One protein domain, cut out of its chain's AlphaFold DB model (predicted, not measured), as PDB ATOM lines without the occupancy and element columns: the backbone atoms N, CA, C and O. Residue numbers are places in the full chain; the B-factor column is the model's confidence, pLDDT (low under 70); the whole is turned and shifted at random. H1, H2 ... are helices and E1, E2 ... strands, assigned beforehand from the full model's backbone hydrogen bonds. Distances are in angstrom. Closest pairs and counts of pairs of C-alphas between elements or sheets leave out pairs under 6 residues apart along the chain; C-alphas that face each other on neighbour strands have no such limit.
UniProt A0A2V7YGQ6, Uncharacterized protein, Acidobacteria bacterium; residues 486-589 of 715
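This is residues 486 to 589 of the 715 residues of an uncharacterized protein of Acidobacteria bacterium (UniProt A0A2V7YGQ6). A strongly twisted sheet of five strands forms the middle layer, with H2 and H3 over one face and H1 over the other. The printed part has 104 residues, in the order H1 E1 E2 E3 H2 E4 H3 E5; the mixed sheet runs E3 E2 E1 E4 E5. The class is mixed, helices and strands. The whole is compact, with a radius of gyration of the C-alphas of 12.8 A and spans of 35 by 32 by 20 A.

H1, residues 486 to 500, is on the sheet at a height of 9.0 A and runs along E1, residues 507 to 513, at 12 degrees on the local plane; their closest C-alphas, Leu 497 and Val 508, are 6.8 A apart. E1, E2, residues 518 to 521, and E3, residues 526 to 529, form a meander, each strand the antiparallel neighbour of the one before, with N 510 and O 521 at 2.9 A and N 520 and O 527 at 2.8 A. H2, residues 532 to 545, leads to E4, residues 550 to 556, in a split strand-helix-strand unit from E3, a right-handed crossover with E2 and E1 between its strands. E4 is parallel to E1, with N 554 and O 509 at 2.9 A. E4, H3, residues 560 to 576, and E5, residues 582 to 587, form a strand-helix-strand unit of two parallel neighbour strands, also right-handed, with N 553 and O 584 at 2.8 A. H2 residues 532 to 536 touch H3 residues 569 to 574, closest at C-alphas 533 and 573, 5.7 A. Every O i to N i+4 pair is within hydrogen-bond range in H2 and H3, and 10 of 11 in H1.

H1 begins at C-alpha 486 (-22.053, 20.846, -33.545) and is 20.9 A long; H3 is 24.5 A, H2 and E1 19.8 A each, and E4 19.2 A. E5 ends at C-alpha 587 (-7.187, 32.059, -38.148).

The two C-alphas farthest apart, of Glu 488 and Gln 578, are 37.4 A apart. The printed part has no cut and no long link; residues 503 to 504 are under 70 in pLDDT.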
ATOM      1  N   GLU A 486     -23.058  21.140 -32.510       83.94
ATOM      2  CA  GLU A 486     -22.053  20.846 -33.545       83.94
ATOM      3  C   GLU A 486     -22.663  20.790 -34.958       83.94
ATOM      4  O   GLU A 486     -22.154  21.414 -35.897       83.94
ATOM      5  N   ASN A 487     -23.798  20.099 -35.120       86.44
ATOM      6  CA  ASN A 487     -24.499  20.041 -36.405       86.44
ATOM      7  C   ASN A 487     -25.182  21.372 -36.756       86.44
ATOM      8  O   ASN A 487     -25.273  21.729 -37.933       86.44
ATOM      9  N   GLU A 488     -25.651  22.137 -35.766       88.62
ATOM     10  CA  GLU A 488     -26.211  23.468 -36.002       88.62
ATOM     11  C   GLU A 488     -25.142  24.464 -36.459       88.62
ATOM     12  O   GLU A 488     -25.363  25.196 -37.427       88.62
ATOM     13  N   GLU A 489     -23.971  24.462 -35.815       84.62
ATOM     14  CA  GLU A 489     -22.828  25.275 -36.225       84.62
ATOM     15  C   GLU A 489     -22.362  24.900 -37.638       84.62
ATOM     16  O   GLU A 489     -22.216  25.782 -38.490       84.62
ATOM     17  N   THR A 490     -22.236  23.602 -37.933       84.56
ATOM     18  CA  THR A 490     -21.865  23.095 -39.266       84.56
ATOM     19  C   THR A 490     -22.864  23.537 -40.339       84.56
ATOM     20  O   THR A 490     -22.469  24.132 -41.346       84.56
ATOM     21  N   LEU A 491     -24.171  23.348 -40.113       87.19
ATOM     22  CA  LEU A 491     -25.217  23.779 -41.046       87.19
ATOM     23  C   LEU A 491     -25.220  25.304 -41.227       87.19
ATOM     24  O   LEU A 491     -25.313  25.802 -42.352       87.19
ATOM     25  N   ARG A 492     -25.068  26.070 -40.142       87.56
ATOM     26  CA  ARG A 492     -24.942  27.534 -40.191       87.56
ATOM     27  C   ARG A 492     -23.717  27.967 -41.000       87.56
ATOM     28  O   ARG A 492     -23.826  28.907 -41.792       87.56
ATOM     29  N   LYS A 493     -22.586  27.268 -40.866       87.19
ATOM     30  CA  LYS A 493     -21.365  27.524 -41.639       87.19
ATOM     31  C   LYS A 493     -21.550  27.176 -43.119       87.19
ATOM     32  O   LYS A 493     -21.243  28.020 -43.956       87.19
ATOM     33  N   LYS A 494     -22.153  26.029 -43.465       87.44
ATOM     34  CA  LYS A 494     -22.509  25.679 -44.858       87.44
ATOM     35  C   LYS A 494     -23.432  26.731 -45.484       87.44
ATOM     36  O   LYS A 494     -23.157  27.218 -46.579       87.44
ATOM     37  N   LEU A 495     -24.463  27.183 -44.763       88.12
ATOM     38  CA  LEU A 495     -25.380  28.247 -45.207       88.12
ATOM     39  C   LEU A 495     -24.693  29.609 -45.410       88.12
ATOM     40  O   LEU A 495     -25.116  30.366 -46.287       88.12
ATOM     41  N   LEU A 496     -23.664  29.923 -44.618       88.06
ATOM     42  CA  LEU A 496     -22.817  31.107 -44.773       88.06
ATOM     43  C   LEU A 496     -21.893  30.977 -45.992       88.06
ATOM     44  O   LEU A 496     -21.864  31.868 -46.837       88.06
ATOM     45  N   LEU A 497     -21.168  29.865 -46.116       88.62
ATOM     46  CA  LEU A 497     -20.271  29.600 -47.243       88.62
ATOM     47  C   LEU A 497     -21.043  29.536 -48.569       88.62
ATOM     48  O   LEU A 497     -20.540  29.976 -49.596       88.62
ATOM     49  N   GLN A 498     -22.308  29.113 -48.554       85.25
ATOM     50  CA  GLN A 498     -23.231  29.228 -49.687       85.25
ATOM     51  C   GLN A 498     -23.486  30.679 -50.127       85.25
ATOM     52  O   GLN A 498     -23.716  30.919 -51.309       85.25
ATOM     53  N   GLN A 499     -23.448  31.654 -49.215       83.12
ATOM     54  CA  GLN A 499     -23.555  33.079 -49.559       83.12
ATOM     55  C   GLN A 499     -22.221  33.657 -50.048       83.12
ATOM     56  O   GLN A 499     -22.219  34.504 -50.938       83.12
ATOM     57  N   LEU A 500     -21.094  33.204 -49.489       86.12
ATOM     58  CA  LEU A 500     -19.768  33.734 -49.821       86.12
ATOM     59  C   LEU A 500     -19.204  33.155 -51.127       86.12
ATOM     60  O   LEU A 500     -18.731  33.913 -51.968       86.12
ATOM     61  N   ASN A 501     -19.336  31.845 -51.354       85.44
ATOM     62  CA  ASN A 501     -18.779  31.121 -52.507       85.44
ATOM     63  C   ASN A 501     -19.637  31.244 -53.782       85.44
ATOM     64  O   ASN A 501     -19.726  30.314 -54.583       85.44
ATOM     65  N   GLN A 502     -20.315  32.376 -53.973       74.94
ATOM     66  CA  GLN A 502     -21.082  32.633 -55.191       74.94
ATOM     67  C   GLN A 502     -20.140  32.822 -56.397       74.94
ATOM     68  O   GLN A 502     -19.082  33.431 -56.244       74.94
ATOM     69  N   PRO A 503     -20.487  32.356 -57.613       68.56
ATOM     70  CA  PRO A 503     -19.589  32.463 -58.766       68.56
ATOM     71  C   PRO A 503     -19.147  33.905 -59.069       68.56
ATOM     72  O   PRO A 503     -19.975  34.779 -59.331       68.56
ATOM     73  N   GLY A 504     -17.829  34.136 -59.055       67.69
ATOM     74  CA  GLY A 504     -17.201  35.463 -59.160       67.69
ATOM     75  C   GLY A 504     -16.737  36.059 -57.820       67.69
ATOM     76  O   GLY A 504     -15.974  37.027 -57.822       67.69
ATOM     77  N   SER A 505     -17.138  35.466 -56.697       74.88
ATOM     78  CA  SER A 505     -16.606  35.732 -55.356       74.88
ATOM     79  C   SER A 505     -15.373  34.858 -55.057       74.88
ATOM     80  O   SER A 505     -15.122  33.879 -55.766       74.88
ATOM     81  N   PRO A 506     -14.572  35.180 -54.026       82.12
ATOM     82  CA  PRO A 506     -13.475  34.322 -53.581       82.12
ATOM     83  C   PRO A 506     -14.004  33.040 -52.938       82.12
ATOM     84  O   PRO A 506     -14.984  33.075 -52.200       82.12
ATOM     85  N   LEU A 507     -13.316  31.922 -53.173       89.38
ATOM     86  CA  LEU A 507     -13.661  30.643 -52.564       89.38
ATOM     87  C   LEU A 507     -13.090  30.532 -51.153       89.38
ATOM     88  O   LEU A 507     -11.872  30.547 -50.979       89.38
ATOM     89  N   VAL A 508     -13.971  30.350 -50.178       91.69
ATOM     90  CA  VAL A 508     -13.663  30.106 -48.771       91.69
ATOM     91  C   VAL A 508     -14.064  28.686 -48.387       91.69
ATOM     92  O   VAL A 508     -15.159  28.222 -48.713       91.69
ATOM     93  N   VAL A 509     -13.192  28.015 -47.648       92.50
ATOM     94  CA  VAL A 509     -13.500  26.801 -46.886       92.50
ATOM     95  C   VAL A 509     -13.046  27.004 -45.447       92.50
ATOM     96  O   VAL A 509     -12.062  27.701 -45.193       92.50
ATOM     97  N   THR A 510     -13.740  26.385 -44.506       91.38
ATOM     98  CA  THR A 510     -13.364  26.404 -43.091       91.38
ATOM     99  C   THR A 510     -12.694  25.095 -42.730       91.38
ATOM    100  O   THR A 510     -13.191  24.039 -43.096       91.38
ATOM    101  N   VAL A 511     -11.569  25.163 -42.025       90.69
ATOM    102  CA  VAL A 511     -10.808  24.014 -41.529       90.69
ATOM    103  C   VAL A 511     -10.886  24.038 -40.009       90.69
ATOM    104  O   VAL A 511     -10.394  24.978 -39.391       90.69
ATOM    105  N   VAL A 512     -11.469  23.008 -39.409       87.94
ATOM    106  CA  VAL A 512     -11.530  22.802 -37.959       87.94
ATOM    107  C   VAL A 512     -10.487  21.759 -37.559       87.94
ATOM    108  O   VAL A 512     -10.347  20.707 -38.193       87.94
ATOM    109  N   ASP A 513      -9.722  22.061 -36.512       83.56
ATOM    110  CA  ASP A 513      -8.743  21.150 -35.921       83.56
ATOM    111  C   ASP A 513      -9.328  20.396 -34.720       83.56
ATOM    112  O   ASP A 513      -9.436  20.939 -33.623       83.56
ATOM    113  N   HIS A 514      -9.619  19.105 -34.893       78.31
ATOM    114  CA  HIS A 514     -10.081  18.240 -33.798       78.31
ATOM    115  C   HIS A 514      -8.917  17.555 -33.052       78.31
ATOM    116  O   HIS A 514      -9.124  16.654 -32.239       78.31
ATOM    117  N   GLY A 515      -7.662  17.918 -33.348       72.62
ATOM    118  CA  GLY A 515      -6.453  17.343 -32.750       72.62
ATOM    119  C   GLY A 515      -6.078  15.947 -33.269       72.62
ATOM    120  O   GLY A 515      -4.894  15.614 -33.313       72.62
ATOM    121  N   THR A 516      -7.058  15.153 -33.706       73.44
ATOM    122  CA  THR A 516      -6.906  13.817 -34.318       73.44
ATOM    123  C   THR A 516      -7.029  13.817 -35.845       73.44
ATOM    124  O   THR A 516      -6.929  12.758 -36.461       73.44
ATOM    125  N   GLY A 517      -7.239  14.981 -36.460       80.88
ATOM    126  CA  GLY A 517      -7.449  15.161 -37.894       80.88
ATOM    127  C   GLY A 517      -8.020  16.547 -38.198       80.88
ATOM    128  O   GLY A 517      -8.211  17.359 -37.290       80.88
ATOM    129  N   TYR A 518      -8.292  16.792 -39.476       84.56
ATOM    130  CA  TYR A 518      -8.923  18.008 -39.977       84.56
ATOM    131  C   TYR A 518     -10.337  17.694 -40.461       84.56
ATOM    132  O   TYR A 518     -10.530  16.726 -41.203       84.56
ATOM    133  N   HIS A 519     -11.292  18.542 -40.089       87.38
ATOM    134  CA  HIS A 519     -12.608  18.627 -40.721       87.38
ATOM    135  C   HIS A 519     -12.623  19.885 -41.581       87.38
ATOM    136  O   HIS A 519     -12.302  20.966 -41.095       87.38
ATOM    137  N   VAL A 520     -12.912  19.758 -42.872       89.38
ATOM    138  CA  VAL A 520     -12.939  20.888 -43.803       89.38
ATOM    139  C   VAL A 520     -14.315  21.000 -44.416       89.38
ATOM    140  O   VAL A 520     -14.758  20.075 -45.085       89.38
ATOM    141  N   VAL A 521     -14.955  22.146 -44.214       87.69
ATOM    142  CA  VAL A 521     -16.313  22.452 -44.657       87.69
ATOM    143  C   VAL A 521     -16.255  23.515 -45.752       87.69
ATOM    144  O   VAL A 521     -15.774  24.629 -45.539       87.69
ATOM    145  N   GLY A 522     -16.743  23.166 -46.939       86.50
ATOM    146  CA  GLY A 522     -17.088  24.086 -48.021       86.50
ATOM    147  C   GLY A 522     -18.605  24.205 -48.185       86.50
ATOM    148  O   GLY A 522     -19.374  23.804 -47.317       86.50
ATOM    149  N   THR A 523     -19.056  24.741 -49.320       78.50
ATOM    150  CA  THR A 523     -20.496  24.796 -49.652       78.50
ATOM    151  C   THR A 523     -21.030  23.446 -50.130       78.50
ATOM    152  O   THR A 523     -22.098  23.008 -49.721       78.50
ATOM    153  N   ASP A 524     -20.246  22.807 -50.998       70.12
ATOM    154  CA  ASP A 524     -20.564  21.587 -51.755       70.12
ATOM    155  C   ASP A 524     -19.440  20.545 -51.557       70.12
ATOM    156  O   ASP A 524     -19.200  19.688 -52.407       70.12
ATOM    157  N   PHE A 525     -18.663  20.711 -50.486       78.81
ATOM    158  CA  PHE A 525     -17.415  20.009 -50.228       78.81
ATOM    159  C   PHE A 525     -17.296  19.733 -48.738       78.81
ATOM    160  O   PHE A 525     -17.476  20.643 -47.928       78.81
ATOM    161  N   GLU A 526     -16.932  18.503 -48.395       82.31
ATOM    162  CA  GLU A 526     -16.504  18.159 -47.053       82.31
ATOM    163  C   GLU A 526     -15.338  17.173 -47.101       82.31
ATOM    164  O   GLU A 526     -15.315  16.262 -47.927       82.31
ATOM    165  N   TYR A 527     -14.371  17.354 -46.206       85.69
ATOM    166  CA  TYR A 527     -13.276  16.415 -45.991       85.69
ATOM    167  C   TYR A 527     -13.096  16.168 -44.498       85.69
ATOM    168  O   TYR A 527     -12.990  17.113 -43.720       85.69
ATOM    169  N   GLN A 528     -13.000  14.901 -44.104       85.44
ATOM    170  CA  GLN A 528     -12.619  14.495 -42.754       85.44
ATOM    171  C   GLN A 528     -11.434  13.536 -42.856       85.44
ATOM    172  O   GLN A 528     -11.556  12.446 -43.417       85.44
ATOM    173  N   GLY A 529     -10.269  13.928 -42.335       84.12
ATOM    174  CA  GLY A 529      -9.085  13.081 -42.453       84.12
ATOM    175  C   GLY A 529      -7.779  13.665 -41.925       84.12
ATOM    176  O   GLY A 529      -7.699  14.780 -41.418       84.12
ATOM    177  N   LEU A 530      -6.730  12.851 -42.032       82.19
ATOM    178  CA  LEU A 530      -5.389  13.105 -41.488       82.19
ATOM    179  C   LEU A 530      -4.359  13.525 -42.550       82.19
ATOM    180  O   LEU A 530      -3.224  13.852 -42.207       82.19
ATOM    181  N   ARG A 531      -4.718  13.460 -43.837       81.38
ATOM    182  CA  ARG A 531      -3.778  13.515 -44.961       81.38
ATOM    183  C   ARG A 531      -3.882  14.828 -45.718       81.38
ATOM    184  O   ARG A 531      -4.805  15.042 -46.498       81.38
ATOM    185  N   SER A 532      -2.883  15.684 -45.535       79.81
ATOM    186  CA  SER A 532      -2.777  16.951 -46.261       79.81
ATOM    187  C   SER A 532      -2.644  16.762 -47.773       79.81
ATOM    188  O   SER A 532      -3.162  17.577 -48.525       79.81
ATOM    189  N   ASP A 533      -2.008  15.689 -48.250       82.19
ATOM    190  CA  ASP A 533      -1.867  15.421 -49.685       82.19
ATOM    191  C   ASP A 533      -3.204  15.076 -50.362       82.19
ATOM    192  O   ASP A 533      -3.477  15.540 -51.468       82.19
ATOM    193  N   GLU A 534      -4.062  14.333 -49.664       87.31
ATOM    194  CA  GLU A 534      -5.428  14.006 -50.089       87.31
ATOM    195  C   GLU A 534      -6.350  15.233 -50.019       87.31
ATOM    196  O   GLU A 534      -6.978  15.589 -51.015       87.31
ATOM    197  N   LEU A 535      -6.343  15.952 -48.889       88.19
ATOM    198  CA  LEU A 535      -7.090  17.202 -48.714       88.19
ATOM    199  C   LEU A 535      -6.753  18.233 -49.804       88.19
ATOM    200  O   LEU A 535      -7.647  18.868 -50.362       88.19
ATOM    201  N   ILE A 536      -5.467  18.409 -50.120       89.94
ATOM    202  CA  ILE A 536      -5.041  19.372 -51.138       89.94
ATOM    203  C   ILE A 536      -5.433  18.931 -52.554       89.94
ATOM    204  O   ILE A 536      -5.731  19.799 -53.375       89.94
ATOM    205  N   HIS A 537      -5.496  17.630 -52.853       88.69
ATOM    206  CA  HIS A 537      -6.027  17.161 -54.135       88.69
ATOM    207  C   HIS A 537      -7.515  17.516 -54.294       88.69
ATOM    208  O   HIS A 537      -7.903  18.131 -55.289       88.69
ATOM    209  N   GLU A 538      -8.329  17.212 -53.281       88.75
ATOM    210  CA  GLU A 538      -9.767  17.498 -53.307       88.75
ATOM    211  C   GLU A 538     -10.068  19.004 -53.347       88.75
ATOM    212  O   GLU A 538     -10.895  19.455 -54.143       88.75
ATOM    213  N   LEU A 539      -9.344  19.816 -52.567       89.12
ATOM    214  CA  LEU A 539      -9.494  21.276 -52.581       89.12
ATOM    215  C   LEU A 539      -9.171  21.901 -53.949       89.12
ATOM    216  O   LEU A 539      -9.810  22.882 -54.330       89.12
ATOM    217  N   GLN A 540      -8.223  21.343 -54.709       89.06
ATOM    218  CA  GLN A 540      -7.921  21.807 -56.070       89.06
ATOM    219  C   GLN A 540      -9.061  21.507 -57.045       89.06
ATOM    220  O   GLN A 540      -9.475  22.393 -57.795       89.06
ATOM    221  N   GLU A 541      -9.594  20.281 -57.039       86.56
ATOM    222  CA  GLU A 541     -10.724  19.931 -57.904       86.56
ATOM    223  C   GLU A 541     -12.003  20.674 -57.484       86.56
ATOM    224  O   GLU A 541     -12.781  21.077 -58.348       86.56
ATOM    225  N   TYR A 542     -12.197  20.953 -56.190       85.81
ATOM    226  CA  TYR A 542     -13.261  21.839 -55.716       85.81
ATOM    227  C   TYR A 542     -13.090  23.274 -56.244       85.81
ATOM    228  O   TYR A 542     -14.012  23.808 -56.860       85.81
ATOM    229  N   ALA A 543     -11.905  23.876 -56.113       86.81
ATOM    230  CA  ALA A 543     -11.628  25.225 -56.618       86.81
ATOM    231  C   ALA A 543     -11.839  25.358 -58.132       86.81
ATOM    232  O   ALA A 543     -12.481  26.296 -58.609       86.81
ATOM    233  N   LYS A 544     -11.383  24.354 -58.880       85.62
ATOM    234  CA  LYS A 544     -11.558  24.231 -60.328       85.62
ATOM    235  C   LYS A 544     -13.031  24.105 -60.732       85.62
ATOM    236  O   LYS A 544     -13.431  24.758 -61.693       85.62
ATOM    237  N   LYS A 545     -13.854  23.349 -59.987       79.94
ATOM    238  CA  LYS A 545     -15.325  23.316 -60.168       79.94
ATOM    239  C   LYS A 545     -15.959  24.692 -59.919       79.94
ATOM    240  O   LYS A 545     -16.853  25.079 -60.661       79.94
ATOM    241  N   GLN A 546     -15.460  25.446 -58.936       78.38
ATOM    242  CA  GLN A 546     -15.894  26.823 -58.647       78.38
ATOM    243  C   GLN A 546     -15.298  27.884 -59.601       78.38
ATOM    244  O   GLN A 546     -15.593  29.070 -59.471       78.38
ATOM    245  N   GLY A 547     -14.463  27.489 -60.570       82.00
ATOM    246  CA  GLY A 547     -13.870  28.400 -61.553       82.00
ATOM    247  C   GLY A 547     -12.790  29.338 -60.996       82.00
ATOM    248  O   GLY A 547     -12.539  30.388 -61.586       82.00
ATOM    249  N   THR A 548     -12.143  28.980 -59.882       84.44
ATOM    250  CA  THR A 548     -11.072  29.768 -59.248       84.44
ATOM    251  C   THR A 548      -9.799  28.947 -59.038       84.44
ATOM    252  O   THR A 548      -9.828  27.729 -58.894       84.44
ATOM    253  N   GLN A 549      -8.661  29.638 -58.994       84.75
ATOM    254  CA  GLN A 549      -7.375  29.089 -58.549       84.75
ATOM    255  C   GLN A 549      -7.050  29.492 -57.103       84.75
ATOM    256  O   GLN A 549      -6.214  28.882 -56.453       84.75
ATOM    257  N   THR A 550      -7.696  30.533 -56.581       85.81
ATOM    258  CA  THR A 550      -7.494  30.999 -55.207       85.81
ATOM    259  C   THR A 550      -8.434  30.273 -54.254       85.81
ATOM    260  O   THR A 550      -9.639  30.234 -54.510       85.81
ATOM    261  N   ILE A 551      -7.885  29.780 -53.141       88.94
ATOM    262  CA  ILE A 551      -8.616  29.120 -52.056       88.94
ATOM    263  C   ILE A 551      -8.247  29.797 -50.731       88.94
ATOM    264  O   ILE A 551      -7.072  29.887 -50.366       88.94
ATOM    265  N   HIS A 552      -9.260  30.245 -49.998       90.06
ATOM    266  CA  HIS A 552      -9.133  30.846 -48.679       90.06
ATOM    267  C   HIS A 552      -9.491  29.813 -47.600       90.06
ATOM    268  O   HIS A 552     -10.578  29.241 -47.634       90.06
ATOM    269  N   LEU A 553      -8.574  29.565 -46.664       90.31
ATOM    270  CA  LEU A 553      -8.736  28.632 -45.548       90.31
ATOM    271  C   LEU A 553      -9.005  29.416 -44.259       90.31
ATOM    272  O   LEU A 553      -8.109  30.072 -43.732       90.31
ATOM    273  N   ASP A 554     -10.220  29.333 -43.740       90.38
ATOM    274  CA  ASP A 554     -10.591  29.838 -42.420       90.38
ATOM    275  C   ASP A 554     -10.242  28.776 -41.360       90.38
ATOM    276  O   ASP A 554     -10.968  27.795 -41.207       90.38
ATOM    277  N   LEU A 555      -9.082  28.910 -40.705       88.31
ATOM    278  CA  LEU A 555      -8.537  27.918 -39.768       88.31
ATOM    279  C   LEU A 555      -9.077  28.159 -38.347       88.31
ATOM    280  O   LEU A 555      -8.587  29.034 -37.637       88.31
ATOM    281  N   GLN A 556     -10.069  27.378 -37.927       85.56
ATOM    282  CA  GLN A 556     -10.756  27.506 -36.637       85.56
ATOM    283  C   GLN A 556     -10.146  26.568 -35.585       85.56
ATOM    284  O   GLN A 556      -9.967  25.371 -35.828       85.56
ATOM    285  N   GLY A 557      -9.822  27.108 -34.408       81.62
ATOM    286  CA  GLY A 557      -9.202  26.383 -33.293       81.62
ATOM    287  C   GLY A 557      -7.686  26.182 -33.424       81.62
ATOM    288  O   GLY A 557      -7.081  25.476 -32.613       81.62
ATOM    289  N   PHE A 558      -7.042  26.786 -34.427       84.81
ATOM    290  CA  PHE A 558      -5.608  26.626 -34.669       84.81
ATOM    291  C   PHE A 558      -4.773  27.620 -33.850       84.81
ATOM    292  O   PHE A 558      -4.944  28.829 -33.943       84.81
ATOM    293  N   SER A 559      -3.746  27.132 -33.147       82.81
ATOM    294  CA  SER A 559      -2.689  28.019 -32.635       82.81
ATOM    295  C   SER A 559      -1.816  28.564 -33.775       82.81
ATOM    296  O   SER A 559      -1.611  27.867 -34.771       82.81
ATOM    297  N   GLU A 560      -1.223  29.757 -33.612       76.00
ATOM    298  CA  GLU A 560      -0.379  30.405 -34.642       76.00
ATOM    299  C   GLU A 560       0.683  29.452 -35.230       76.00
ATOM    300  O   GLU A 560       0.842  29.337 -36.446       76.00
ATOM    301  N   GLN A 561       1.374  28.705 -34.361       79.38
ATOM    302  CA  GLN A 561       2.380  27.711 -34.744       79.38
ATOM    303  C   GLN A 561       1.775  26.575 -35.590       79.38
ATOM    304  O   GLN A 561       2.388  26.138 -36.565       79.38
ATOM    305  N   LYS A 562       0.582  26.081 -35.228       82.88
ATOM    306  CA  LYS A 562      -0.084  24.987 -35.946       82.88
ATOM    307  C   LYS A 562      -0.641  25.463 -37.287       82.88
ATOM    308  O   LYS A 562      -0.445  24.768 -38.280       82.88
ATOM    309  N   ALA A 563      -1.241  26.653 -37.339       82.06
ATOM    310  CA  ALA A 563      -1.704  27.286 -38.571       82.06
ATOM    311  C   ALA A 563      -0.557  27.508 -39.571       82.06
ATOM    312  O   ALA A 563      -0.684  27.153 -40.745       82.06
ATOM    313  N   ALA A 564       0.586  28.028 -39.108       78.19
ATOM    314  CA  ALA A 564       1.771  28.230 -39.940       78.19
ATOM    315  C   ALA A 564       2.325  26.904 -40.492       78.19
ATOM    316  O   ALA A 564       2.585  26.790 -41.693       78.19
ATOM    317  N   ASN A 565       2.445  25.876 -39.643       83.25
ATOM    318  CA  ASN A 565       2.896  24.544 -40.055       83.25
ATOM    319  C   ASN A 565       1.934  23.907 -41.075       83.25
ATOM    320  O   ASN A 565       2.378  23.434 -42.119       83.25
ATOM    321  N   PHE A 566       0.624  23.941 -40.805       85.75
ATOM    322  CA  PHE A 566      -0.415  23.406 -41.691       85.75
ATOM    323  C   PHE A 566      -0.423  24.110 -43.052       85.75
ATOM    324  O   PHE A 566      -0.397  23.454 -44.091       85.75
ATOM    325  N   THR A 567      -0.368  25.446 -43.054       83.50
ATOM    326  CA  THR A 567      -0.291  26.256 -44.281       83.50
ATOM    327  C   THR A 567       0.965  25.924 -45.090       83.50
ATOM    328  O   THR A 567       0.899  25.816 -46.314       83.50
ATOM    329  N   THR A 568       2.105  25.725 -44.421       83.56
ATOM    330  CA  THR A 568       3.379  25.377 -45.069       83.56
ATOM    331  C   THR A 568       3.322  23.992 -45.711       83.56
ATOM    332  O   THR A 568       3.689  23.853 -46.875       83.56
ATOM    333  N   ASP A 569       2.817  22.980 -45.001       87.00
ATOM    334  CA  ASP A 569       2.636  21.637 -45.564       87.00
ATOM    335  C   ASP A 569       1.679  21.670 -46.763       87.00
ATOM    336  O   ASP A 569       2.028  21.195 -47.842       87.00
ATOM    337  N   CYS A 570       0.538  22.352 -46.642       87.00
ATOM    338  CA  CYS A 570      -0.397  22.553 -47.750       87.00
ATOM    339  C   CYS A 570       0.273  23.186 -48.987       87.00
ATOM    340  O   CYS A 570       0.131  22.668 -50.097       87.00
ATOM    341  N   LYS A 571       1.062  24.261 -48.806       84.06
ATOM    342  CA  LYS A 571       1.849  24.899 -49.881       84.06
ATOM    343  C   LYS A 571       2.880  23.927 -50.494       84.06
ATOM    344  O   LYS A 571       3.042  23.908 -51.712       84.06
ATOM    345  N   LEU A 572       3.516  23.062 -49.699       86.94
ATOM    346  CA  LEU A 572       4.424  22.017 -50.199       86.94
ATOM    347  C   LEU A 572       3.692  20.916 -50.986       86.94
ATOM    348  O   LEU A 572       4.233  20.423 -51.977       86.94
ATOM    349  N   GLN A 573       2.473  20.525 -50.596       88.88
ATOM    350  CA  GLN A 573       1.677  19.564 -51.375       88.88
ATOM    351  C   GLN A 573       1.224  20.165 -52.720       88.88
ATOM    352  O   GLN A 573       1.319  19.482 -53.739       88.88
ATOM    353  N   LEU A 574       0.839  21.454 -52.766       86.81
ATOM    354  CA  LEU A 574       0.562  22.167 -54.029       86.81
ATOM    355  C   LEU A 574       1.745  22.086 -55.006       86.81
ATOM    356  O   LEU A 574       1.558  21.751 -56.177       86.81
ATOM    357  N   GLN A 575       2.964  22.358 -54.518       86.75
ATOM    358  CA  GLN A 575       4.186  22.315 -55.328       86.75
ATOM    359  C   GLN A 575       4.473  20.909 -55.876       86.75
ATOM    360  O   GLN A 575       4.776  20.765 -57.060       86.75
ATOM    361  N   LYS A 576       4.328  19.859 -55.052       88.69
ATOM    362  CA  LYS A 576       4.495  18.457 -55.493       88.69
ATOM    363  C   LYS A 576       3.489  18.059 -56.574       88.69
ATOM    364  O   LYS A 576       3.844  17.314 -57.483       88.69
ATOM    365  N   LEU A 577       2.256  18.559 -56.475       85.56
ATOM    366  CA  LEU A 577       1.180  18.324 -57.443       85.56
ATOM    367  C   LEU A 577       1.286  19.205 -58.701       85.56
ATOM    368  O   LEU A 577       0.461  19.059 -59.598       85.56
ATOM    369  N   GLN A 578       2.279  20.103 -58.782       86.25
ATOM    370  CA  GLN A 578       2.433  21.091 -59.862       86.25
ATOM    371  C   GLN A 578       1.167  21.945 -60.074       86.25
ATOM    372  O   GLN A 578       0.828  22.311 -61.198       86.25
ATOM    373  N   SER A 579       0.451  22.237 -58.986       82.81
ATOM    374  CA  SER A 579      -0.839  22.919 -59.049       82.81
ATOM    375  C   SER A 579      -0.695  24.422 -59.290       82.81
ATOM    376  O   SER A 579       0.197  25.069 -58.742       82.81
ATOM    377  N   GLU A 580      -1.629  24.990 -60.054       83.88
ATOM    378  CA  GLU A 580      -1.785  26.442 -60.215       83.88
ATOM    379  C   GLU A 580      -2.593  27.086 -59.070       83.88
ATOM    380  O   GLU A 580      -2.781  28.303 -59.061       83.88
ATOM    381  N   ALA A 581      -3.093  26.295 -58.111       85.19
ATOM    382  CA  ALA A 581      -3.868  26.821 -56.993       85.19
ATOM    383  C   ALA A 581      -3.005  27.629 -56.000       85.19
ATOM    384  O   ALA A 581      -1.851  27.300 -55.735       85.19
ATOM    385  N   ASP A 582      -3.585  28.676 -55.413       82.06
ATOM    386  CA  ASP A 582      -2.960  29.567 -54.430       82.06
ATOM    387  C   ASP A 582      -3.773  29.540 -53.129       82.06
ATOM    388  O   ASP A 582      -4.920  29.994 -53.087       82.06
ATOM    389  N   LEU A 583      -3.176  28.977 -52.074       83.19
ATOM    390  CA  LEU A 583      -3.791  28.826 -50.753       83.19
ATOM    391  C   LEU A 583      -3.443  29.997 -49.839       83.19
ATOM    392  O   LEU A 583      -2.274  30.362 -49.683       83.19
ATOM    393  N   ARG A 584      -4.468  30.538 -49.180       82.75
ATOM    394  CA  ARG A 584      -4.361  31.658 -48.240       82.75
ATOM    395  C   ARG A 584      -5.111  31.314 -46.970       82.75
ATOM    396  O   ARG A 584      -6.327  31.177 -47.003       82.75
ATOM    397  N   SER A 585      -4.400  31.159 -45.868       82.44
ATOM    398  CA  SER A 585      -5.014  30.933 -44.567       82.44
ATOM    399  C   SER A 585      -5.402  32.237 -43.876       82.44
ATOM    400  O   SER A 585      -4.936  33.319 -44.230       82.44
ATOM    401  N   PHE A 586      -6.286  32.084 -42.900       81.31
ATOM    402  CA  PHE A 586      -6.674  33.020 -41.856       81.31
ATOM    403  C   PHE A 586      -6.895  32.180 -40.587       81.31
ATOM    404  O   PHE A 586      -7.000  30.960 -40.690       81.31
ATOM    405  N   MET A 587      -6.981  32.789 -39.407       80.88
ATOM    406  CA  MET A 587      -7.187  32.059 -38.148       80.88
ATOM    407  C   MET A 587      -8.382  32.642 -37.403       80.88
ATOM    408  O   MET A 587      -8.501  33.866 -37.350       80.88
ATOM    409  N   ASP A 588      -9.224  31.772 -36.843       74.62
ATOM    410  CA  ASP A 588     -10.322  32.102 -35.926       74.62
ATOM    411  C   ASP A 588     -11.202  33.289 -36.388       74.62
ATOM    412  O   ASP A 588     -11.555  34.171 -35.599       74.62
ATOM    413  N   ILE A 589     -11.564  33.345 -37.682       78.44
ATOM    414  CA  ILE A 589     -12.418  34.429 -38.189       78.44
ATOM    415  C   ILE A 589     -13.864  34.213 -37.728       78.44
ATOM    416  O   ILE A 589     -14.507  33.222 -38.081       78.44
TER     417      ILE A 589